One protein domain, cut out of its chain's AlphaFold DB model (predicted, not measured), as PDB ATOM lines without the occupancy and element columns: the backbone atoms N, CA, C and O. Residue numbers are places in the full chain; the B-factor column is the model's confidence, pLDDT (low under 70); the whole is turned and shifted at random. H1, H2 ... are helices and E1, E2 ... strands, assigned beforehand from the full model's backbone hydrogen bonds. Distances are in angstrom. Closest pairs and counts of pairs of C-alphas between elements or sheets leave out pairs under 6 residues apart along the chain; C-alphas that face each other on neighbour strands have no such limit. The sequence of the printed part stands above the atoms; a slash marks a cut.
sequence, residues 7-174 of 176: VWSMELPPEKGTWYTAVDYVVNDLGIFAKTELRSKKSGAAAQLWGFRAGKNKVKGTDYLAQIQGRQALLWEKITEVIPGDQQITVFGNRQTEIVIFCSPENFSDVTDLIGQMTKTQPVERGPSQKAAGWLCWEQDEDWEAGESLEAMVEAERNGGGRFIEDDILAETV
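What this domain is: This is residues 7 to 174 of the 176 residues of an uncharacterized protein of bioreactor metagenome (UniProt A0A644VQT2). A long, twisted sheet of four strands, E1 to E4, is partly face to face with a small sheet, E5 to E7, whose strands cross it at 59 degrees, a loose sandwich. H2 covers E5 and E6, H4 lies over the long sheet, H3 runs beside its edge strand E4 with H5 across H3, and H1 lies at the far end of the longest axis. The 168 printed residues hold E1 E2 E3 H1 E4 E5 E6 E7 H2 H3 H4 H5 in that order; both sheets are antiparallel, ordered E1 E2 E3 E4 and E5 E6 E7, and the class is mixed, helices and strands. The whole is compact, with a radius of gyration of the C-alphas of 17.0 A and spans of 52 by 39 by 26 A.

How they stand to each other: E1, residues 7 to 12, and E2, residues 19 to 27, form a hairpin, with N 10 and O 23 2.8 A apart. E2 and E3, residues 31 to 41, form the next, with N 22 and O 37 2.8 A apart; E1 E2 E3 is a meander, each strand the antiparallel neighbour of the one before. H1, residues 45 to 53, is over E4, residues 64 to 75, at a height over the sheet of 10.0 A. E4 is antiparallel to E3, with N 34 and O 72 2.9 A apart; E3 bends by 53 degrees at residue 38 and E4 by 70 degrees at residue 67. E5, residues 81 to 84, E6, residues 88 to 92, and E7, residues 98 to 102, form a second meander of two hairpins, with N 83 and O 90 2.8 A and N 101 and O 89 2.8 A apart. The closest C-alphas of E1 and E7 are those of Met 10 and Phe 102, 6.7 A. H2, residues 108 to 121, runs along E5 at 19 degrees on the local plane, at a height over the small sheet of 10.2 A. H3, residues 130 to 140, is on the long sheet but over none of its strands; its closest C-alphas to E4 are those of Glu 139 and Arg 71, 5.5 A. H4, residues 150 to 158, is on the same face as H3, at a height over the sheet of 9.4 A. H5, residues 167 to 172, touches H3 about perpendicular at 84 degrees, closest at the C-alphas of Leu 170 and Ala 133, 5.4 A. Every O i to N i+4 pair is within hydrogen-bond range in H1, H3, H4 and H5; in H2, 9 of 10 are.

Where its parts are: E1 begins at C-alpha 7 (-4.813, -1.766, 46.195). E2 is 26.0 A long, E3 31.0 A, E4 30.3 A and H2 20.1 A. H5 ends at C-alpha 172 (7.265, 10.252, 25.079).

The domain as a whole: The C-alphas farthest apart, of Ala 46 and Pro 123, are 52.5 A apart. The printed part has no cut and no long link. Its mean pLDDT is 86.3; among the residues under 70 are 42 to 45 and 50 to 54.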
ATOM      1  N   VAL A   7      -5.062  -3.077  45.586       94.75
ATOM      2  CA  VAL A   7      -4.813  -1.766  46.195       94.75
ATOM      3  C   VAL A   7      -4.132  -1.970  47.536       94.75
ATOM      4  O   VAL A   7      -4.630  -2.710  48.384       94.75
ATOM      5  N   TRP A   8      -2.991  -1.320  47.740       94.56
ATOM      6  CA  TRP A   8      -2.299  -1.338  49.026       94.56
ATOM      7  C   TRP A   8      -1.417  -0.105  49.198       94.56
ATOM      8  O   TRP A   8      -1.167   0.642  48.255       94.56
ATOM      9  N   SER A   9      -0.930   0.086  50.422       92.00
ATOM     10  CA  SER A   9      -0.009   1.163  50.769       92.00
ATOM     11  C   SER A   9       1.207   0.594  51.487       92.00
ATOM     12  O   SER A   9       1.080  -0.321  52.300       92.00
ATOM     13  N   MET A  10       2.374   1.172  51.223       91.44
ATOM     14  CA  MET A  10       3.620   0.881  51.925       91.44
ATOM     15  C   MET A  10       4.106   2.125  52.659       91.44
ATOM     16  O   MET A  10       4.119   3.226  52.107       91.44
ATOM     17  N   GLU A  11       4.528   1.945  53.908       89.44
ATOM     18  CA  GLU A  11       5.212   2.983  54.674       89.44
ATOM     19  C   GLU A  11       6.720   2.753  54.568       89.44
ATOM     20  O   GLU A  11       7.256   1.779  55.098       89.44
ATOM     21  N   LEU A  12       7.411   3.654  53.878       84.12
ATOM     22  CA  LEU A  12       8.863   3.654  53.815       84.12
ATOM     23  C   LEU A  12       9.415   4.424  55.021       84.12
ATOM     24  O   LEU A  12       8.909   5.508  55.345       84.12
ATOM     25  N   PRO A  13      10.438   3.884  55.707       74.06
ATOM     26  CA  PRO A  13      10.967   4.484  56.921       74.06
ATOM     27  C   PRO A  13      11.443   5.930  56.683       74.06
ATOM     28  O   PRO A  13      11.916   6.251  55.591       74.06
ATOM     29  N   PRO A  14      11.352   6.811  57.698       71.06
ATOM     30  CA  PRO A  14      11.849   8.182  57.607       71.06
ATOM     31  C   PRO A  14      13.315   8.226  57.180       71.06
ATOM     32  O   PRO A  14      14.150   7.595  57.828       71.06
ATOM     33  N   GLU A  15      13.672   9.064  56.205       60.56
ATOM     34  CA  GLU A  15      15.087   9.414  56.015       60.56
ATOM     35  C   GLU A  15      15.609  10.197  57.234       60.56
ATOM     36  O   GLU A  15      16.702   9.921  57.732       60.56
ATOM     37  N   LYS A  16      14.812  11.156  57.750       58.47
ATOM     38  CA  LYS A  16      15.042  11.916  58.998       58.47
ATOM     39  C   LYS A  16      13.725  12.444  59.595       58.47
ATOM     40  O   LYS A  16      12.870  12.963  58.884       58.47
ATOM     41  N   GLY A  17      13.604  12.446  60.927       64.62
ATOM     42  CA  GLY A  17      12.524  13.138  61.648       64.62
ATOM     43  C   GLY A  17      11.260  12.300  61.894       64.62
ATOM     44  O   GLY A  17      11.329  11.090  62.048       64.62
ATOM     45  N   THR A  18      10.104  12.968  62.005       70.00
ATOM     46  CA  THR A  18       8.788  12.345  62.307       70.00
ATOM     47  C   THR A  18       7.925  12.111  61.061       70.00
ATOM     48  O   THR A  18       6.728  11.839  61.177       70.00
ATOM     49  N   TRP A  19       8.521  12.265  59.879       75.12
ATOM     50  CA  TRP A  19       7.866  12.125  58.582       75.12
ATOM     51  C   TRP A  19       8.260  10.798  57.958       75.12
ATOM     52  O   TRP A  19       9.426  10.433  58.025       75.12
ATOM     53  N   TYR A  20       7.311  10.110  57.345       83.31
ATOM     54  CA  TYR A  20       7.566   8.900  56.573       83.31
ATOM     55  C   TYR A  20       6.987   9.074  55.173       83.31
ATOM     56  O   TYR A  20       6.068   9.877  54.968       83.31
ATOM     57  N   THR A  21       7.535   8.337  54.217       88.12
ATOM     58  CA  THR A  21       7.026   8.333  52.848       88.12
ATOM     59  C   THR A  21       5.995   7.223  52.738       88.12
ATOM     60  O   THR A  21       6.307   6.060  52.970       88.12
ATOM     61  N   ALA A  22       4.759   7.582  52.418       90.19
ATOM     62  CA  ALA A  22       3.726   6.627  52.062       90.19
ATOM     63  C   ALA A  22       3.690   6.483  50.544       90.19
ATOM     64  O   ALA A  22       3.645   7.490  49.835       90.19
ATOM     65  N   VAL A  23       3.693   5.242  50.069       93.62
ATOM     66  CA  VAL A  23       3.501   4.920  48.656       93.62
ATOM     67  C   VAL A  23       2.231   4.097  48.534       93.62
ATOM     68  O   VAL A  23       2.151   2.996  49.076       93.62
ATOM     69  N   ASP A  24       1.230   4.657  47.870       94.38
ATOM     70  CA  ASP A  24      -0.014   3.974  47.538       94.38
ATOM     71  C   ASP A  24       0.146   3.339  46.149       94.38
ATOM     72  O   ASP A  24       0.665   3.983  45.236       94.38
ATOM     73  N   TYR A  25      -0.315   2.101  45.988       96.31
ATOM     74  CA  TYR A  25      -0.285   1.359  44.731       96.31
ATOM     75  C   TYR A  25      -1.689   0.923  44.327       96.31
ATOM     76  O   TYR A  25      -2.482   0.490  45.165       96.31
ATOM     77  N   VAL A  26      -1.969   1.003  43.028       96.69
ATOM     78  CA  VAL A  26      -3.145   0.400  42.392       96.69
ATOM     79  C   VAL A  26      -2.665  -0.386  41.180       96.69
ATOM     80  O   VAL A  26      -2.005   0.163  40.301       96.69
ATOM     81  N   VAL A  27      -3.006  -1.669  41.118       96.25
ATOM     82  CA  VAL A  27      -2.778  -2.527  39.951       96.25
ATOM     83  C   VAL A  27      -4.132  -3.046  39.492       96.25
ATOM     84  O   VAL A  27      -4.822  -3.717  40.254       96.25
ATOM     85  N   ASN A  28      -4.534  -2.705  38.270       94.75
ATOM     86  CA  ASN A  28      -5.855  -3.044  37.736       94.75
ATOM     87  C   ASN A  28      -5.779  -3.497  36.268       94.75
ATOM     88  O   ASN A  28      -4.707  -3.768  35.728       94.75
ATOM     89  N   ASP A  29      -6.926  -3.572  35.592       93.12
ATOM     90  CA  ASP A  29      -7.028  -3.984  34.188       93.12
ATOM     91  C   ASP A  29      -6.334  -3.032  33.200       93.12
ATOM     92  O   ASP A  29      -6.029  -3.417  32.070       93.12
ATOM     93  N   LEU A  30      -6.067  -1.797  33.618       94.31
ATOM     94  CA  LEU A  30      -5.500  -0.744  32.792       94.31
ATOM     95  C   LEU A  30      -3.970  -0.668  32.897       94.31
ATOM     96  O   LEU A  30      -3.291  -0.519  31.876       94.31
ATOM     97  N   GLY A  31      -3.432  -0.764  34.109       95.31
ATOM     98  CA  GLY A  31      -2.001  -0.643  34.340       95.31
ATOM     99  C   GLY A  31      -1.615  -0.689  35.811       95.31
ATOM    100  O   GLY A  31      -2.354  -1.180  36.667       95.31
ATOM    101  N   ILE A  32      -0.434  -0.145  36.070       96.81
ATOM    102  CA  ILE A  32       0.170   0.011  37.386       96.81
ATOM    103  C   ILE A  32       0.218   1.500  37.700       96.81
ATOM    104  O   ILE A  32       0.739   2.290  36.915       96.81
ATOM    105  N   PHE A  33      -0.294   1.869  38.864       96.12
ATOM    106  CA  PHE A  33      -0.335   3.241  39.340       96.12
ATOM    107  C   PHE A  33       0.334   3.319  40.700       96.12
ATOM    108  O   PHE A  33       0.133   2.450  41.553       96.12
ATOM    109  N   ALA A  34       1.100   4.381  40.906       95.38
ATOM    110  CA  ALA A  34       1.740   4.675  42.173       95.38
ATOM    111  C   ALA A  34       1.514   6.140  42.540       95.38
ATOM    112  O   ALA A  34       1.480   7.017  41.676       95.38
ATOM    113  N   LYS A  35       1.379   6.419  43.832       93.88
ATOM    114  CA  LYS A  35       1.312   7.779  44.365       93.88
ATOM    115  C   LYS A  35       2.121   7.861  45.638       93.88
ATOM    116  O   LYS A  35       1.944   7.057  46.547       93.88
ATOM    117  N   THR A  36       2.954   8.886  45.715       91.50
ATOM    118  CA  THR A  36       3.872   9.098  46.824       91.50
ATOM    119  C   THR A  36       3.480  10.350  47.594       91.50
ATOM    120  O   THR A  36       3.290  11.432  47.029       91.50
ATOM    121  N   GLU A  37       3.392  10.210  48.913       90.19
ATOM    122  CA  GLU A  37       3.076  11.288  49.842       90.19
ATOM    123  C   GLU A  37       4.042  11.280  51.021       90.19
ATOM    124  O   GLU A  37       4.349  10.237  51.598       90.19
ATOM    125  N   LEU A  38       4.458  12.463  51.459       87.81
ATOM    126  CA  LEU A  38       5.143  12.620  52.732       87.81
ATOM    127  C   LEU A  38       4.096  12.796  53.835       87.81
ATOM    128  O   LEU A  38       3.399  13.814  53.883       87.81
ATOM    129  N   ARG A  39       3.981  11.819  54.738       86.31
ATOM    130  CA  ARG A  39       2.983  11.813  55.816       86.31
ATOM    131  C   ARG A  39       3.628  12.083  57.176       86.31
ATOM    132  O   ARG A  39       4.748  11.668  57.461       86.31
ATOM    133  N   SER A  40       2.902  12.774  58.057       82.31
ATOM    134  CA  SER A  40       3.244  12.854  59.486       82.31
ATOM    135  C   SER A  40       2.032  12.637  60.367       82.31
ATOM    136  O   SER A  40       0.928  13.097  60.064       82.31
ATOM    137  N   LYS A  41       2.258  11.971  61.498       74.44
ATOM    138  CA  LYS A  41       1.247  11.820  62.540       74.44
ATOM    139  C   LYS A  41       1.155  13.130  63.320       74.44
ATOM    140  O   LYS A  41       2.097  13.504  64.023       74.44
ATOM    141  N   LYS A  42       0.042  13.853  63.189       69.44
ATOM    142  CA  LYS A  42      -0.197  15.106  63.917       69.44
ATOM    143  C   LYS A  42      -1.556  15.038  64.597       69.44
ATOM    144  O   LYS A  42      -2.590  15.281  63.984       69.44
ATOM    145  N   SER A  43      -1.541  14.732  65.891       59.75
ATOM    146  CA  SER A  43      -2.740  14.744  66.725       59.75
ATOM    147  C   SER A  43      -3.063  16.162  67.211       59.75
ATOM    148  O   SER A  43      -2.183  16.915  67.634       59.75
ATOM    149  N   GLY A  44      -4.348  16.525  67.160       63.09
ATOM    150  CA  GLY A  44      -4.882  17.777  67.707       63.09
ATOM    151  C   GLY A  44      -5.129  18.890  66.679       63.09
ATOM    152  O   GLY A  44      -4.373  19.085  65.726       63.09
ATOM    153  N   ALA A  45      -6.193  19.667  66.909       69.69
ATOM    154  CA  ALA A  45      -6.685  20.695  65.984       69.69
ATOM    155  C   ALA A  45      -5.639  21.774  65.646       69.69
ATOM    156  O   ALA A  45      -5.538  22.199  64.499       69.69
ATOM    157  N   ALA A  46      -4.814  22.180  66.619       70.81
ATOM    158  CA  ALA A  46      -3.762  23.174  66.403       70.81
ATOM    159  C   ALA A  46      -2.672  22.673  65.440       70.81
ATOM    160  O   ALA A  46      -2.216  23.422  64.579       70.81
ATOM    161  N   ALA A  47      -2.275  21.401  65.549       67.06
ATOM    162  CA  ALA A  47      -1.267  20.810  64.677       67.06
ATOM    163  C   ALA A  47      -1.786  20.630  63.239       67.06
ATOM    164  O   ALA A  47      -1.036  20.851  62.290       67.06
ATOM    165  N   GLN A  48      -3.076  20.306  63.082       67.88
ATOM    166  CA  GLN A  48      -3.749  20.245  61.779       67.88
ATOM    167  C   GLN A  48      -3.824  21.630  61.113       67.88
ATOM    168  O   GLN A  48      -3.445  21.770  59.952       67.88
ATOM    169  N   LEU A  49      -4.199  22.673  61.863       71.56
ATOM    170  CA  LEU A  49      -4.225  24.065  61.389       71.56
ATOM    171  C   LEU A  49      -2.850  24.570  60.930       71.56
ATOM    172  O   LEU A  49      -2.739  25.227  59.896       71.56
ATOM    173  N   TRP A  50      -1.794  24.260  61.686       66.06
ATOM    174  CA  TRP A  50      -0.429  24.625  61.307       66.06
ATOM    175  C   TRP A  50       0.061  23.881  60.068       66.06
ATOM    176  O   TRP A  50       0.761  24.472  59.249       66.06
ATOM    177  N   GLY A  51      -0.306  22.610  59.908       66.50
ATOM    178  CA  GLY A  51       0.050  21.871  58.704       66.50
ATOM    179  C   GLY A  51      -0.674  22.381  57.462       66.50
ATOM    180  O   GLY A  51      -0.019  22.538  56.439       66.50
ATOM    181  N   PHE A  52      -1.953  22.758  57.566       68.06
ATOM    182  CA  PHE A  52      -2.677  23.386  56.455       68.06
ATOM    183  C   PHE A  52      -1.982  24.664  55.966       68.06
ATOM    184  O   PHE A  52      -1.739  24.834  54.776       68.06
ATOM    185  N   ARG A  53      -1.535  25.524  56.892       68.38
ATOM    186  CA  ARG A  53      -0.746  26.727  56.557       68.38
ATOM    187  C   ARG A  53       0.589  26.432  55.870       68.38
ATOM    188  O   ARG A  53       1.137  27.318  55.227       68.38
ATOM    189  N   ALA A  54       1.117  25.223  56.027       67.62
ATOM    190  CA  ALA A  54       2.354  24.770  55.401       67.62
ATOM    191  C   ALA A  54       2.107  23.977  54.102       67.62
ATOM    192  O   ALA A  54       3.001  23.246  53.681       67.62
ATOM    193  N   GLY A  55       0.912  24.083  53.503       70.50
ATOM    194  CA  GLY A  55       0.561  23.403  52.251       70.50
ATOM    195  C   GLY A  55       0.311  21.903  52.414       70.50
ATOM    196  O   GLY A  55       0.678  21.123  51.542       70.50
ATOM    197  N   LYS A  56      -0.241  21.480  53.561       77.06
ATOM    198  CA  LYS A  56      -0.488  20.061  53.872       77.06
ATOM    199  C   LYS A  56      -1.970  19.796  54.019       77.06
ATOM    200  O   LYS A  56      -2.663  20.529  54.724       77.06
ATOM    201  N   ASN A  57      -2.416  18.682  53.462       79.19
ATOM    202  CA  ASN A  57      -3.809  18.275  53.535       79.19
ATOM    203  C   ASN A  57      -3.994  17.144  54.539       79.19
ATOM    204  O   ASN A  57      -3.081  16.361  54.818       79.19
ATOM    205  N   LYS A  58      -5.187  17.080  55.127       79.50
ATOM    206  CA  LYS A  58      -5.550  15.999  56.036       79.50
ATOM    207  C   LYS A  58      -5.852  14.750  55.219       79.50
ATOM    208  O   LYS A  58      -6.724  14.778  54.360       79.50
ATOM    209  N   VAL A  59      -5.196  13.641  55.549       77.00
ATOM    210  CA  VAL A  59      -5.520  12.344  54.951       77.00
ATOM    211  C   VAL A  59      -6.896  11.909  55.455       77.00
ATOM    212  O   VAL A  59      -7.117  11.781  56.667       77.00
ATOM    213  N   LYS A  60      -7.839  11.716  54.529       73.25
ATOM    214  CA  LYS A  60      -9.247  11.447  54.842       73.25
ATOM    215  C   LYS A  60      -9.380  10.230  55.763       73.25
ATOM    216  O   LYS A  60      -8.787   9.187  55.524       73.25
ATOM    217  N   GLY A  61     -10.160  10.372  56.836       70.94
ATOM    218  CA  GLY A  61     -10.396   9.290  57.802       70.94
ATOM    219  C   GLY A  61      -9.251   9.021  58.787       70.94
ATOM    220  O   GLY A  61      -9.351   8.079  59.566       70.94
ATOM    221  N   THR A  62      -8.191   9.840  58.801       74.50
ATOM    222  CA  THR A  62      -7.037   9.640  59.692       74.50
ATOM    223  C   THR A  62      -6.594  10.930  60.404       74.50
ATOM    224  O   THR A  62      -7.086  12.026  60.116       74.50
ATOM    225  N   ASP A  63      -5.634  10.802  61.326       72.56
ATOM    226  CA  ASP A  63      -4.936  11.922  61.983       72.56
ATOM    227  C   ASP A  63      -3.618  12.311  61.282       72.56
ATOM    228  O   ASP A  63      -2.763  12.992  61.861       72.56
ATOM    229  N   TYR A  64      -3.417  11.856  60.044       78.44
ATOM    230  CA  TYR A  64      -2.223  12.175  59.273       78.44
ATOM    231  C   TYR A  64      -2.405  13.446  58.445       78.44
ATOM    232  O   TYR A  64      -3.486  13.748  57.933       78.44
ATOM    233  N   LEU A  65      -1.304  14.181  58.306       82.62
ATOM    234  CA  LEU A  65      -1.159  15.252  57.328       82.62
ATOM    235  C   LEU A  65      -0.216  14.781  56.230       82.62
ATOM    236  O   LEU A  65       0.860  14.270  56.548       82.62
ATOM    237  N   ALA A  66      -0.617  14.983  54.981       83.81
ATOM    238  CA  ALA A  66       0.128  14.605  53.795       83.81
ATOM    239  C   ALA A  66       0.591  15.838  53.019       83.81
ATOM    240  O   ALA A  66      -0.099  16.857  52.947       83.81
ATOM    241  N   GLN A  67       1.769  15.706  52.426       84.94
ATOM    242  CA  GLN A  67       2.275  16.577  51.382       84.94
ATOM    243  C   GLN A  67       2.541  15.720  50.144       84.94
ATOM    244  O   GLN A  67       3.155  14.659  50.247       84.94
ATOM    245  N   ILE A  68       2.078  16.185  48.988       81.88
ATOM    246  CA  ILE A  68       2.271  15.507  47.705       81.88
ATOM    247  C   ILE A  68       3.764  15.410  47.377       81.88
ATOM    248  O   ILE A  68       4.519  16.354  47.625       81.88
ATOM    249  N   GLN A  69       4.186  14.270  46.829       87.56
ATOM    250  CA  GLN A  69       5.490  14.126  46.175       87.56
ATOM    251  C   GLN A  69       5.345  13.835  44.681       87.56
ATOM    252  O   GLN A  69       6.093  14.394  43.889       87.56
ATOM    253  N   GLY A  70       4.382  12.998  44.294       89.44
ATOM    254  CA  GLY A  70       4.113  12.718  42.887       89.44
ATOM    255  C   GLY A  70       3.188  11.527  42.692       89.44
ATOM    256  O   GLY A  70       2.801  10.856  43.654       89.44
ATOM    257  N   ARG A  71       2.849  11.271  41.432       92.38
ATOM    258  CA  ARG A  71       2.100  10.098  40.984       92.38
ATOM    259  C   ARG A  71       2.658   9.615  39.654       92.38
ATOM    260  O   ARG A  71       3.244  10.400  38.920       92.38
ATOM    261  N   GLN A  72       2.510   8.326  39.395       93.81
ATOM    262  CA  GLN A  72       3.020   7.653  38.208       93.81
ATOM    263  C   GLN A  72       1.975   6.662  37.704       93.81
ATOM    264  O   GLN A  72       1.276   6.033  38.504       93.81
ATOM    265  N   ALA A  73       1.888   6.509  36.389       94.50
ATOM    266  CA  ALA A  73       0.991   5.602  35.703       94.50
ATOM    267  C   ALA A  73       1.749   4.877  34.587       94.50
ATOM    268  O   ALA A  73       2.364   5.475  33.707       94.50
ATOM    269  N   LEU A  74       1.666   3.552  34.580       95.31
ATOM    270  CA  LEU A  74       2.270   2.738  33.541       95.31
ATOM    271  C   LEU A  74       1.269   1.709  33.032       95.31
ATOM    272  O   LEU A  74       0.888   0.774  33.733       95.31
ATOM    273  N   LEU A  75       0.822   1.908  31.793       95.50
ATOM    274  CA  LEU A  75      -0.159   1.038  31.154       95.50
ATOM    275  C   LEU A  75       0.475  -0.280  30.718       95.50
ATOM    276  O   LEU A  75       1.630  -0.302  30.295       95.50
ATOM    277  N   TRP A  76      -0.305  -1.364  30.733       96.00
ATOM    278  CA  TRP A  76       0.195  -2.696  30.367       96.00
ATOM    279  C   TRP A  76       0.810  -2.753  28.967       96.00
ATOM    280  O   TRP A  76       1.890  -3.309  28.794       96.00
ATOM    281  N   GLU A  77       0.167  -2.111  27.987       94.44
ATOM    282  CA  GLU A  77       0.650  -2.013  26.599       94.44
ATOM    283  C   GLU A  77       1.985  -1.253  26.474       94.44
ATOM    284  O   GLU A  77       2.642  -1.315  25.438       94.44
ATOM    285  N   LYS A  78       2.402  -0.543  27.527       95.25
ATOM    286  CA  LYS A  78       3.628   0.256  27.578       95.25
ATOM    287  C   LYS A  78       4.714  -0.314  28.470       95.25
ATOM    288  O   LYS A  78       5.771   0.295  28.549       95.25
ATOM    289  N   ILE A  79       4.500  -1.464  29.100       94.88
ATOM    290  CA  ILE A  79       5.531  -2.120  29.906       94.88
ATOM    291  C   ILE A  79       6.520  -2.839  28.986       94.88
ATOM    292  O   ILE A  79       6.136  -3.640  28.135       94.88
ATOM    293  N   THR A  80       7.805  -2.542  29.158       92.75
ATOM    294  CA  THR A  80       8.910  -3.100  28.362       92.75
ATOM    295  C   THR A  80       9.667  -4.179  29.118       92.75
ATOM    296  O   THR A  80      10.115  -5.151  28.510       92.75
ATOM    297  N   GLU A  81       9.785  -4.035  30.436       93.56
ATOM    298  CA  GLU A  81      10.546  -4.947  31.279       93.56
ATOM    299  C   GLU A  81       9.961  -5.006  32.694       93.56
ATOM    300  O   GLU A  81       9.492  -4.007  33.241       93.56
ATOM    301  N   VAL A  82      10.000  -6.200  33.288       95.25
ATOM    302  CA  VAL A  82       9.617  -6.457  34.681       95.25
ATOM    303  C   VAL A  82      10.744  -7.239  35.340       95.25
ATOM    304  O   VAL A  82      11.069  -8.344  34.904       95.25
ATOM    305  N   ILE A  83      11.318  -6.680  36.403       95.44
ATOM    306  CA  ILE A  83      12.417  -7.282  37.160       95.44
ATOM    307  C   ILE A  83      11.925  -7.592  38.581       95.44
ATOM    308  O   ILE A  83      11.756  -6.669  39.384       95.44
ATOM    309  N   PRO A  84      11.681  -8.870  38.923       92.19
ATOM    310  CA  PRO A  84      11.343  -9.255  40.287       92.19
ATOM    311  C   PRO A  84      12.586  -9.203  41.188       92.19
ATOM    312  O   PRO A  84      13.658  -9.689  40.823       92.19
ATOM    313  N   GLY A  85      12.430  -8.629  42.379       90.25
ATOM    314  CA  GLY A  85      13.411  -8.624  43.464       90.25
ATOM    315  C   GLY A  85      12.866  -9.298  44.727       90.25
ATOM    316  O   GLY A  85      11.863 -10.008  44.685       90.25
ATOM    317  N   ASP A  86      13.525  -9.072  45.865       87.69
ATOM    318  CA  ASP A  86      13.043  -9.547  47.170       87.69
ATOM    319  C   ASP A  86      12.004  -8.569  47.737       87.69
ATOM    320  O   ASP A  86      12.343  -7.436  48.074       87.69
ATOM    321  N   GLN A  87      10.732  -8.982  47.776       87.38
ATOM    322  CA  GLN A  87       9.580  -8.161  48.200       87.38
ATOM    323  C   GLN A  87       9.411  -6.838  47.432       87.38
ATOM    324  O   GLN A  87       8.707  -5.927  47.872       87.38
ATOM    325  N   GLN A  88      10.016  -6.735  46.253       93.19
ATOM    326  CA  GLN A  88       9.844  -5.602  45.357       93.19
ATOM    327  C   GLN A  88       9.827  -6.054  43.901       93.19
ATOM    328  O   GLN A  88      10.429  -7.068  43.550       93.19
ATOM    329  N   ILE A  89       9.155  -5.288  43.049       95.88
ATOM    330  CA  ILE A  89       9.094  -5.522  41.607       95.88
ATOM    331  C   ILE A  89       9.393  -4.197  40.919       95.88
ATOM    332  O   ILE A  89       8.699  -3.212  41.157       95.88
ATOM    333  N   THR A  90      10.416  -4.162  40.075       96.44
ATOM    334  CA  THR A  90      10.715  -2.980  39.264       96.44
ATOM    335  C   THR A  90      10.091  -3.151  37.890       96.44
ATOM    336  O   THR A  90      10.310  -4.167  37.227       96.44
ATOM    337  N   VAL A  91       9.305  -2.165  37.464       95.88
ATOM    338  CA  VAL A  91       8.622  -2.169  36.171       95.88
ATOM    339  C   VAL A  91       9.084  -0.973  35.352       95.88
ATOM    340  O   VAL A  91       9.010   0.168  35.807       95.88
ATOM    341  N   PHE A  92       9.532  -1.252  34.131       94.12
ATOM    342  CA  PHE A  92       9.949  -0.257  33.149       94.12
ATOM    343  C   PHE A  92       8.936  -0.185  32.012       94.12
ATOM    344  O   PHE A  92       8.323  -1.194  31.649       94.12
ATOM    345  N   GLY A  93       8.773   0.996  31.418       89.94
ATOM    346  CA  GLY A  93       7.860   1.144  30.292       89.94
ATOM    347  C   GLY A  93       8.206   2.249  29.308       89.94
ATOM    348  O   GLY A  93       9.186   2.116  28.569       89.94
ATOM    349  N   ASN A  94       7.381   3.307  29.266       85.31
ATOM    350  CA  ASN A  94       7.616   4.511  28.452       85.31
ATOM    351  C   ASN A  94       9.058   5.015  28.617       85.31
ATOM    352  O   ASN A  94       9.733   4.666  29.581       85.31
ATOM    353  N   ARG A  95       9.523   5.868  27.692       68.25
ATOM    354  CA  ARG A  95      10.943   6.197  27.447       68.25
ATOM    355  C   ARG A  95      11.825   6.434  28.691       68.25
ATOM    356  O   ARG A  95      13.040   6.270  28.568       68.25
ATOM    357  N   GLN A  96      11.261   6.835  29.835       72.44
ATOM    358  CA  GLN A  96      11.955   7.015  31.119       72.44
ATOM    359  C   GLN A  96      11.135   6.597  32.359       72.44
ATOM    360  O   GLN A  96      11.531   6.918  33.478       72.44
ATOM    361  N   THR A  97       9.997   5.914  32.198       85.25
ATOM    362  CA  THR A  97       9.126   5.580  33.334       85.25
ATOM    363  C   THR A  97       9.606   4.304  34.015       85.25
ATOM    364  O   THR A  97       9.616   3.228  33.411       85.25
ATOM    365  N   GLU A  98       9.952   4.440  35.290       93.06
ATOM    366  CA  GLU A  98      10.269   3.356  36.214       93.06
ATOM    367  C   GLU A  98       9.322   3.449  37.414       93.06
ATOM    368  O   GLU A  98       9.190   4.513  38.028       93.06
ATOM    369  N   ILE A  99       8.673   2.335  37.750       94.44
ATOM    370  CA  ILE A  99       7.901   2.188  38.985       94.44
ATOM    371  C   ILE A  99       8.514   1.044  39.787       94.44
ATOM    372  O   ILE A  99       8.534  -0.105  39.341       94.44
ATOM    373  N   VAL A 100       8.985   1.356  40.995       95.25
ATOM    374  CA  VAL A 100       9.388   0.350  41.982       95.25
ATOM    375  C   VAL A 100       8.192   0.054  42.875       95.25
ATOM    376  O   VAL A 100       7.692   0.926  43.588       95.25
ATOM    377  N   ILE A 101       7.720  -1.183  42.818       95.88
ATOM    378  CA  ILE A 101       6.556  -1.669  43.546       95.88
ATOM    379  C   ILE A 101       7.042  -2.394  44.793       95.88
ATOM    380  O   ILE A 101       7.562  -3.504  44.696       95.88
ATOM    381  N   PHE A 102       6.858  -1.789  45.963       94.62
ATOM    382  CA  PHE A 102       7.130  -2.449  47.236       94.62
ATOM    383  C   PHE A 102       5.930  -3.296  47.652       94.62
ATOM    384  O   PHE A 102       4.792  -2.820  47.676       94.62
ATOM    385  N   CYS A 103       6.186  -4.553  47.995       92.56
ATOM    386  CA  CYS A 103       5.166  -5.494  48.429       92.56
ATOM    387  C   CYS A 103       5.356  -5.852  49.904       92.56
ATOM    388  O   CYS A 103       6.466  -5.877  50.431       92.56
ATOM    389  N   SER A 104       4.252  -6.177  50.560       89.50
ATOM    390  CA  SER A 104       4.288  -6.925  51.812       89.50
ATOM    391  C   SER A 104       4.552  -8.411  51.518       89.50
ATOM    392  O   SER A 104       4.228  -8.883  50.424       89.50
ATOM    393  N   PRO A 105       5.057  -9.191  52.490       88.69
ATOM    394  CA  PRO A 105       5.167 -10.643  52.335       88.69
ATOM    395  C   PRO A 105       3.842 -11.314  51.947       88.69
ATOM    396  O   PRO A 105       3.844 -12.310  51.232       88.69
ATOM    397  N   GLU A 106       2.724 -10.743  52.400       90.75
ATOM    398  CA  GLU A 106       1.378 -11.292  52.233       90.75
ATOM    399  C   GLU A 106       0.865 -11.137  50.789       90.75
ATOM    400  O   GLU A 106       0.159 -12.010  50.299       90.75
ATOM    401  N   ASN A 107       1.208 -10.033  50.106       92.31
ATOM    402  CA  ASN A 107       0.669  -9.698  48.777       92.31
ATOM    403  C   ASN A 107       1.666  -9.876  47.621       92.31
ATOM    404  O   ASN A 107       1.278  -9.748  46.463       92.31
ATOM    405  N   PHE A 108       2.939 -10.179  47.899       93.31
ATOM    406  CA  PHE A 108       3.968 -10.283  46.859       93.31
ATOM    407  C   PHE A 108       3.627 -11.316  45.772       93.31
ATOM    408  O   PHE A 108       3.831 -11.038  44.588       93.31
ATOM    409  N   SER A 109       3.083 -12.480  46.153       92.81
ATOM    410  CA  SER A 109       2.683 -13.520  45.187       92.81
ATOM    411  C   SER A 109       1.573 -13.018  44.266       92.81
ATOM    412  O   SER A 109       1.728 -13.070  43.052       92.81
ATOM    413  N   ASP A 110       0.507 -12.454  44.839       93.19
ATOM    414  CA  ASP A 110      -0.664 -11.997  44.085       93.19
ATOM    415  C   ASP A 110      -0.303 -10.877  43.100       93.19
ATOM    416  O   ASP A 110      -0.726 -10.889  41.943       93.19
ATOM    417  N   VAL A 111       0.531  -9.923  43.531       94.25
ATOM    418  CA  VAL A 111       1.006  -8.831  42.670       94.25
ATOM    419  C   VAL A 111       1.880  -9.376  41.539       94.25
ATOM    420  O   VAL A 111       1.716  -8.975  40.384       94.25
ATOM    421  N   THR A 112       2.786 -10.308  41.844       93.81
ATOM    422  CA  THR A 112       3.664 -10.930  40.841       93.81
ATOM    423  C   THR A 112       2.858 -11.712  39.805       93.81
ATOM    424  O   THR A 112       3.096 -11.566  38.603       93.81
ATOM    425  N   ASP A 113       1.885 -12.506  40.253       93.31
ATOM    426  CA  ASP A 113       1.031 -13.312  39.385       93.31
ATOM    427  C   ASP A 113       0.169 -12.429  38.478       93.31
ATOM    428  O   ASP A 113       0.107 -12.671  37.267       93.31
ATOM    429  N   LEU A 114      -0.417 -11.355  39.020       93.38
ATOM    430  CA  LEU A 114      -1.212 -10.408  38.241       93.38
ATOM    431  C   LEU A 114      -0.362  -9.689  37.186       93.38
ATOM    432  O   LEU A 114      -0.739  -9.669  36.014       93.38
ATOM    433  N   ILE A 115       0.808  -9.154  37.552       94.31
ATOM    434  CA  ILE A 115       1.722  -8.509  36.591       94.31
ATOM    435  C   ILE A 115       2.145  -9.510  35.508       94.31
ATOM    436  O   ILE A 115       2.116  -9.197  34.314       94.31
ATOM    437  N   GLY A 116       2.499 -10.734  35.903       93.44
ATOM    438  CA  GLY A 116       2.886 -11.800  34.984       93.44
ATOM    439  C   GLY A 116       1.759 -12.222  34.036       93.44
ATOM    440  O   GLY A 116       2.015 -12.540  32.875       93.44
ATOM    441  N   GLN A 117       0.509 -12.222  34.497       93.62
ATOM    442  CA  GLN A 117      -0.658 -12.477  33.657       93.62
ATOM    443  C   GLN A 117      -0.907 -11.317  32.689       93.62
ATOM    444  O   GLN A 117      -1.056 -11.535  31.483       93.62
ATOM    445  N   MET A 118      -0.935 -10.085  33.191       94.31
ATOM    446  CA  MET A 118      -1.278  -8.914  32.388       94.31
ATOM    447  C   MET A 118      -0.260  -8.674  31.278       94.31
ATOM    448  O   MET A 118      -0.652  -8.549  30.121       94.31
ATOM    449  N   THR A 119       1.034  -8.761  31.580       91.38
ATOM    450  CA  THR A 119       2.112  -8.641  30.579       91.38
ATOM    451  C   THR A 119       2.082  -9.726  29.496       91.38
ATOM    452  O   THR A 119       2.514  -9.481  28.373       91.38
ATOM    453  N   LYS A 120       1.543 -10.921  29.779       90.88
ATOM    454  CA  LYS A 120       1.346 -11.976  28.763       90.88
ATOM    455  C   LYS A 120       0.121 -11.736  27.886       90.88
ATOM    456  O   LYS A 120       0.105 -12.154  26.731       90.88
ATOM    457  N   THR A 121      -0.927 -11.149  28.456       90.69
ATOM    458  CA  THR A 121      -2.218 -10.963  27.773       90.69
ATOM    459  C   THR A 121      -2.316  -9.645  27.012       90.69
ATOM    460  O   THR A 121      -3.081  -9.566  26.052       90.69
ATOM    461  N   GLN A 122      -1.533  -8.639  27.400       89.75
ATOM    462  CA  GLN A 122      -1.536  -7.311  26.799       89.75
ATOM    463  C   GLN A 122      -0.324  -7.159  25.874       89.75
ATOM    464  O   GLN A 122       0.811  -7.124  26.354       89.75
ATOM    465  N   PRO A 123      -0.520  -7.107  24.545       86.81
ATOM    466  CA  PRO A 123       0.587  -6.954  23.617       86.81
ATOM    467  C   PRO A 123       1.240  -5.580  23.780       86.81
ATOM    468  O   PRO A 123       0.565  -4.556  23.860       86.81
ATOM    469  N   VAL A 124       2.569  -5.570  23.773       92.00
ATOM    470  CA  VAL A 124       3.362  -4.343  23.864       92.00
ATOM    471  C   VAL A 124       3.154  -3.478  22.615       92.00
ATOM    472  O   VAL A 124       3.404  -3.915  21.487       92.00
ATOM    473  N   GLU A 125       2.760  -2.225  22.816       92.69
ATOM    474  CA  GLU A 125       2.555  -1.225  21.777       92.69
ATOM    475  C   GLU A 125       3.773  -0.301  21.661       92.69
ATOM    476  O   GLU A 125       3.974   0.624  22.451       92.69
ATOM    477  N   ARG A 126       4.581  -0.513  20.617       89.81
ATOM    478  CA  ARG A 126       5.808   0.270  20.381       89.81
ATOM    479  C   ARG A 126       5.561   1.689  19.862       89.81
ATOM    480  O   ARG A 126       6.415   2.549  20.051       89.81
ATOM    481  N   GLY A 127       4.442   1.917  19.174       91.38
ATOM    482  CA  GLY A 127       4.101   3.210  18.574       91.38
ATOM    483  C   GLY A 127       3.589   4.231  19.595       91.38
ATOM    484  O   GLY A 127       3.456   3.904  20.771       91.38
ATOM    485  N   PRO A 128       3.292   5.468  19.174       91.94
ATOM    486  CA  PRO A 128       2.704   6.462  20.065       91.94
ATOM    487  C   PRO A 128       1.289   6.055  20.517       91.94
ATOM    488  O   PRO A 128       0.498   5.615  19.689       91.94
ATOM    489  N   SER A 129       0.958   6.236  21.801       92.81
ATOM    490  CA  SER A 129      -0.361   5.921  22.377       92.81
ATOM    491  C   SER A 129      -0.990   7.162  23.003       92.81
ATOM    492  O   SER A 129      -0.487   7.709  23.982       92.81
ATOM    493  N   GLN A 130      -2.139   7.572  22.465       92.25
ATOM    494  CA  GLN A 130      -2.958   8.661  23.016       92.25
ATOM    495  C   GLN A 130      -3.401   8.373  24.452       92.25
ATOM    496  O   GLN A 130      -3.458   9.264  25.294       92.25
ATOM    497  N   LYS A 131      -3.682   7.100  24.743       92.25
ATOM    498  CA  LYS A 131      -4.099   6.658  26.067       92.25
ATOM    499  C   LYS A 131      -2.964   6.848  27.066       92.25
ATOM    500  O   LYS A 131      -3.156   7.522  28.068       92.25
ATOM    501  N   ALA A 132      -1.779   6.316  26.765       92.81
ATOM    502  CA  ALA A 132      -0.604   6.488  27.614       92.81
ATOM    503  C   ALA A 132      -0.230   7.969  27.790       92.81
ATOM    504  O   ALA A 132       0.125   8.375  28.890       92.81
ATOM    505  N   ALA A 133      -0.376   8.783  26.742       93.19
ATOM    506  CA  ALA A 133      -0.101  10.215  26.801       93.19
ATOM    507  C   ALA A 133      -1.066  10.953  27.741       93.19
ATOM    508  O   ALA A 133      -0.635  11.802  28.513       93.19
ATOM    509  N   GLY A 134      -2.351  10.583  27.749       93.19
ATOM    510  CA  GLY A 134      -3.316  11.108  28.722       93.19
ATOM    511  C   GLY A 134      -2.911  10.824  30.166       93.19
ATOM    512  O   GLY A 134      -2.993  11.713  31.009       93.19
ATOM    513  N   TRP A 135      -2.387   9.628  30.435       93.31
ATOM    514  CA  TRP A 135      -1.877   9.283  31.761       93.31
ATOM    515  C   TRP A 135      -0.574  10.014  32.114       93.31
ATOM    516  O   TRP A 135      -0.431  10.425  33.258       93.31
ATOM    517  N   LEU A 136       0.313  10.283  31.149       91.38
ATOM    518  CA  LEU A 136       1.466  11.172  31.370       91.38
ATOM    519  C   LEU A 136       1.021  12.602  31.713       91.38
ATOM    520  O   LEU A 136       1.550  13.208  32.641       91.38
ATOM    521  N   CYS A 137       0.007  13.135  31.025       90.75
ATOM    522  CA  CYS A 137      -0.573  14.429  31.384       90.75
ATOM    523  C   CYS A 137      -1.203  14.399  32.782       90.75
ATOM    524  O   CYS A 137      -1.073  15.369  33.520       90.75
ATOM    525  N   TRP A 138      -1.865  13.303  33.165       90.81
ATOM    526  CA  TRP A 138      -2.367  13.122  34.526       90.81
ATOM    527  C   TRP A 138      -1.225  13.151  35.546       90.81
ATOM    528  O   TRP A 138      -1.342  13.839  36.552       90.81
ATOM    529  N   GLU A 139      -0.087  12.503  35.300       89.88
ATOM    530  CA  GLU A 139       1.069  12.570  36.211       89.88
ATOM    531  C   GLU A 139       1.555  14.001  36.470       89.88
ATOM    532  O   GLU A 139       1.894  14.334  37.606       89.88
ATOM    533  N   GLN A 140       1.556  14.834  35.427       86.19
ATOM    534  CA  GLN A 140       2.068  16.208  35.453       86.19
ATOM    535  C   GLN A 140       1.049  17.248  35.931       86.19
ATOM    536  O   GLN A 140       1.418  18.378  36.237       86.19
ATOM    537  N   ASP A 141      -0.229  16.886  35.971       84.81
ATOM    538  CA  ASP A 141      -1.303  17.775  36.392       84.81
ATOM    539  C   ASP A 141      -1.161  18.121  37.884       84.81
ATOM    540  O   ASP A 141      -0.962  17.239  38.723       84.81
ATOM    541  N   GLU A 142      -1.237  19.413  38.206       76.12
ATOM    542  CA  GLU A 142      -1.110  19.950  39.566       76.12
ATOM    543  C   GLU A 142      -2.466  20.040  40.289       76.12
ATOM    544  O   GLU A 142      -2.501  20.295  41.494       76.12
ATOM    545  N   ASP A 143      -3.584  19.812  39.586       72.06
ATOM    546  CA  ASP A 143      -4.947  19.948  40.119       72.06
ATOM    547  C   ASP A 143      -5.406  18.678  40.860       72.06
ATOM    548  O   ASP A 143      -6.348  17.983  40.474       72.06
ATOM    549  N   TRP A 144      -4.680  18.310  41.917       73.75
ATOM    550  CA  TRP A 144      -5.066  17.223  42.819       73.75
ATOM    551  C   TRP A 144      -4.624  17.482  44.260       73.75
ATOM    552  O   TRP A 144      -3.625  18.149  44.531       73.75
ATOM    553  N   GLU A 145      -5.380  16.943  45.217       70.44
ATOM    554  CA  GLU A 145      -5.161  17.195  46.641       70.44
ATOM    555  C   GLU A 145      -4.468  16.019  47.345       70.44
ATOM    556  O   GLU A 145      -4.823  14.851  47.174       70.44
ATOM    557  N   ALA A 146      -3.504  16.323  48.224       72.94
ATOM    558  CA  ALA A 146      -2.896  15.303  49.083       72.94
ATOM    559  C   ALA A 146      -3.961  14.632  49.966       72.94
ATOM    560  O   ALA A 146      -4.840  15.303  50.510       72.94
ATOM    561  N   GLY A 147      -3.833  13.325  50.190       72.44
ATOM    562  CA  GLY A 147      -4.752  12.562  51.033       72.44
ATOM    563  C   GLY A 147      -6.005  12.038  50.324       72.44
ATOM    564  O   GLY A 147      -6.819  11.382  50.982       72.44
ATOM    565  N   GLU A 148      -6.157  12.281  49.020       83.94
ATOM    566  CA  GLU A 148      -7.124  11.576  48.173       83.94
ATOM    567  C   GLU A 148      -6.685  10.120  47.930       83.94
ATOM    568  O   GLU A 148      -5.494   9.819  47.908       83.94
ATOM    569  N   SER A 149      -7.622   9.177  47.780       88.50
ATOM    570  CA  SER A 149      -7.274   7.775  47.489       88.50
ATOM    571  C   SER A 149      -6.761   7.634  46.057       88.50
ATOM    572  O   SER A 149      -7.425   8.105  45.136       88.50
ATOM    573  N   LEU A 150      -5.644   6.924  45.853       92.56
ATOM    574  CA  LEU A 150      -5.126   6.657  44.505       92.56
ATOM    575  C   LEU A 150      -6.158   5.928  43.633       92.56
ATOM    576  O   LEU A 150      -6.329   6.277  42.473       92.56
ATOM    577  N   GLU A 151      -6.891   4.968  44.197       93.00
ATOM    578  CA  GLU A 151      -7.954   4.255  43.478       93.00
ATOM    579  C   GLU A 151      -9.043   5.216  42.984       93.00
ATOM    580  O   GLU A 151      -9.450   5.156  41.827       93.00
ATOM    581  N   ALA A 152      -9.461   6.160  43.834       91.00
ATOM    582  CA  ALA A 152     -10.460   7.158  43.461       91.00
ATOM    583  C   ALA A 152      -9.942   8.100  42.365       91.00
ATOM    584  O   ALA A 152     -10.685   8.413  41.440       91.00
ATOM    585  N   MET A 153      -8.668   8.501  42.435       91.25
ATOM    586  CA  MET A 153      -8.029   9.342  41.418       91.25
ATOM    587  C   MET A 153      -7.936   8.624  40.065       91.25
ATOM    588  O   MET A 153      -8.229   9.223  39.033       91.25
ATOM    589  N   VAL A 154      -7.556   7.340  40.069       93.00
ATOM    590  CA  VAL A 154      -7.482   6.506  38.859       93.00
ATOM    591  C   VAL A 154      -8.869   6.333  38.245       93.00
ATOM    592  O   VAL A 154      -9.028   6.505  37.040       93.00
ATOM    593  N   GLU A 155      -9.890   6.047  39.051       92.00
ATOM    594  CA  GLU A 155     -11.258   5.907  38.550       92.00
ATOM    595  C   GLU A 155     -11.844   7.238  38.059       92.00
ATOM    596  O   GLU A 155     -12.558   7.257  37.056       92.00
ATOM    597  N   ALA A 156     -11.532   8.362  38.710       90.31
ATOM    598  CA  ALA A 156     -11.954   9.683  38.251       90.31
ATOM    599  C   ALA A 156     -11.352  10.023  36.880       90.31
ATOM    600  O   ALA A 156     -12.083  10.446  35.986       90.31
ATOM    601  N   GLU A 157     -10.054   9.774  36.691       91.62
ATOM    602  CA  GLU A 157      -9.373   9.988  35.409       91.62
ATOM    603  C   GLU A 157      -9.894   9.030  34.329       91.62
ATOM    604  O   GLU A 157     -10.219   9.451  33.220       91.62
ATOM    605  N   ARG A 158     -10.066   7.744  34.664       89.50
ATOM    606  CA  ARG A 158     -10.590   6.716  33.750       89.50
ATOM    607  C   ARG A 158     -11.985   7.052  33.219       89.50
ATOM    608  O   ARG A 158     -12.281   6.756  32.064       89.50
ATOM    609  N   ASN A 159     -12.838   7.623  34.069       86.06
ATOM    610  CA  ASN A 159     -14.206   8.016  33.726       86.06
ATOM    611  C   ASN A 159     -14.308   9.476  33.240       86.06
ATOM    612  O   ASN A 159     -15.402   9.936  32.899       86.06
ATOM    613  N   GLY A 160     -13.190  10.204  33.223       78.12
ATOM    614  CA  GLY A 160     -13.099  11.578  32.757       78.12
ATOM    615  C   GLY A 160     -13.256  11.713  31.240       78.12
ATOM    616  O   GLY A 160     -13.242  10.745  30.478       78.12
ATOM    617  N   GLY A 161     -13.418  12.957  30.783       68.50
ATOM    618  CA  GLY A 161     -13.304  13.284  29.362       68.50
ATOM    619  C   GLY A 161     -11.850  13.179  28.889       68.50
ATOM    620  O   GLY A 161     -10.927  13.352  29.677       68.50
ATOM    621  N   GLY A 162     -11.636  12.913  27.598       73.06
ATOM    622  CA  GLY A 162     -10.285  12.843  27.034       73.06
ATOM    623  C   GLY A 162      -9.507  14.156  27.196       73.06
ATOM    624  O   GLY A 162     -10.074  15.241  27.058       73.06
ATOM    625  N   ARG A 163      -8.201  14.048  27.464       82.38
ATOM    626  CA  ARG A 163      -7.276  15.186  27.549       82.38
ATOM    627  C   ARG A 163      -6.840  15.644  26.154       82.38
ATOM    628  O   ARG A 163      -6.779  14.847  25.218       82.38
ATOM    629  N   PHE A 164      -6.524  16.930  26.018       86.75
ATOM    630  CA  PHE A 164      -5.775  17.415  24.859       86.75
ATOM    631  C   PHE A 164      -4.309  17.003  25.021       86.75
ATOM    632  O   PHE A 164      -3.732  17.242  26.078       86.75
ATOM    633  N   ILE A 165      -3.738  16.374  23.994       90.94
ATOM    634  CA  ILE A 165      -2.386  15.812  24.023       90.94
ATOM    635  C   ILE A 165      -1.518  16.541  23.003       90.94
ATOM    636  O   ILE A 165      -1.845  16.560  21.815       90.94
ATOM    637  N   GLU A 166      -0.416  17.113  23.474       90.56
ATOM    638  CA  GLU A 166       0.612  17.716  22.628       90.56
ATOM    639  C   GLU A 166       1.494  16.635  21.969       90.56
ATOM    640  O   GLU A 166       1.664  15.527  22.492       90.56
ATOM    641  N   ASP A 167       2.035  16.932  20.782       90.88
ATOM    642  CA  ASP A 167       2.799  15.966  19.975       90.88
ATOM    643  C   ASP A 167       4.082  15.483  20.676       90.88
ATOM    644  O   ASP A 167       4.539  14.359  20.447       90.88
ATOM    645  N   ASP A 168       4.673  16.319  21.528       90.38
ATOM    646  CA  ASP A 168       5.845  15.987  22.334       90.38
ATOM    647  C   ASP A 168       5.511  14.968  23.431       90.38
ATOM    648  O   ASP A 168       6.198  13.949  23.523       90.38
ATOM    649  N   ILE A 169       4.402  15.150  24.155       90.38
ATOM    650  CA  ILE A 169       3.896  14.168  25.126       90.38
ATOM    651  C   ILE A 169       3.564  12.847  24.426       90.38
ATOM    652  O   ILE A 169       3.896  11.765  24.913       90.38
ATOM    653  N   LEU A 170       2.959  12.905  23.237       92.19
ATOM    654  CA  LEU A 170       2.681  11.706  22.451       92.19
ATOM    655  C   LEU A 170       3.979  10.968  22.070       92.19
ATOM    656  O   LEU A 170       4.032   9.736  22.137       92.19
ATOM    657  N   ALA A 171       5.046  11.696  21.729       90.44
ATOM    658  CA  ALA A 171       6.353  11.125  21.412       90.44
ATOM    659  C   ALA A 171       7.054  10.472  22.621       90.44
ATOM    660  O   ALA A 171       7.869   9.562  22.431       90.44
ATOM    661  N   GLU A 172       6.738  10.876  23.854       89.44
ATOM    662  CA  GLU A 172       7.265  10.252  25.079       89.44
ATOM    663  C   GLU A 172       6.727   8.833  25.320       89.44
ATOM    664  O   GLU A 172       7.391   8.008  25.954       89.44
ATOM    665  N   THR A 173       5.570   8.505  24.739       91.44
ATOM    666  CA  THR A 173       4.936   7.177  24.855       91.44
ATOM    667  C   THR A 173       5.528   6.112  23.927       91.44
ATOM    668  O   THR A 173       5.114   4.948  23.953       91.44
ATOM    669  N   VAL A 174       6.476   6.492  23.066       90.56
ATOM    670  CA  VAL A 174       7.157   5.565  22.158       90.56
ATOM    671  C   VAL A 174       8.186   4.755  22.944       90.56
ATOM    672  O   VAL A 174       9.093   5.307  23.572       90.56
TER     673      VAL A 174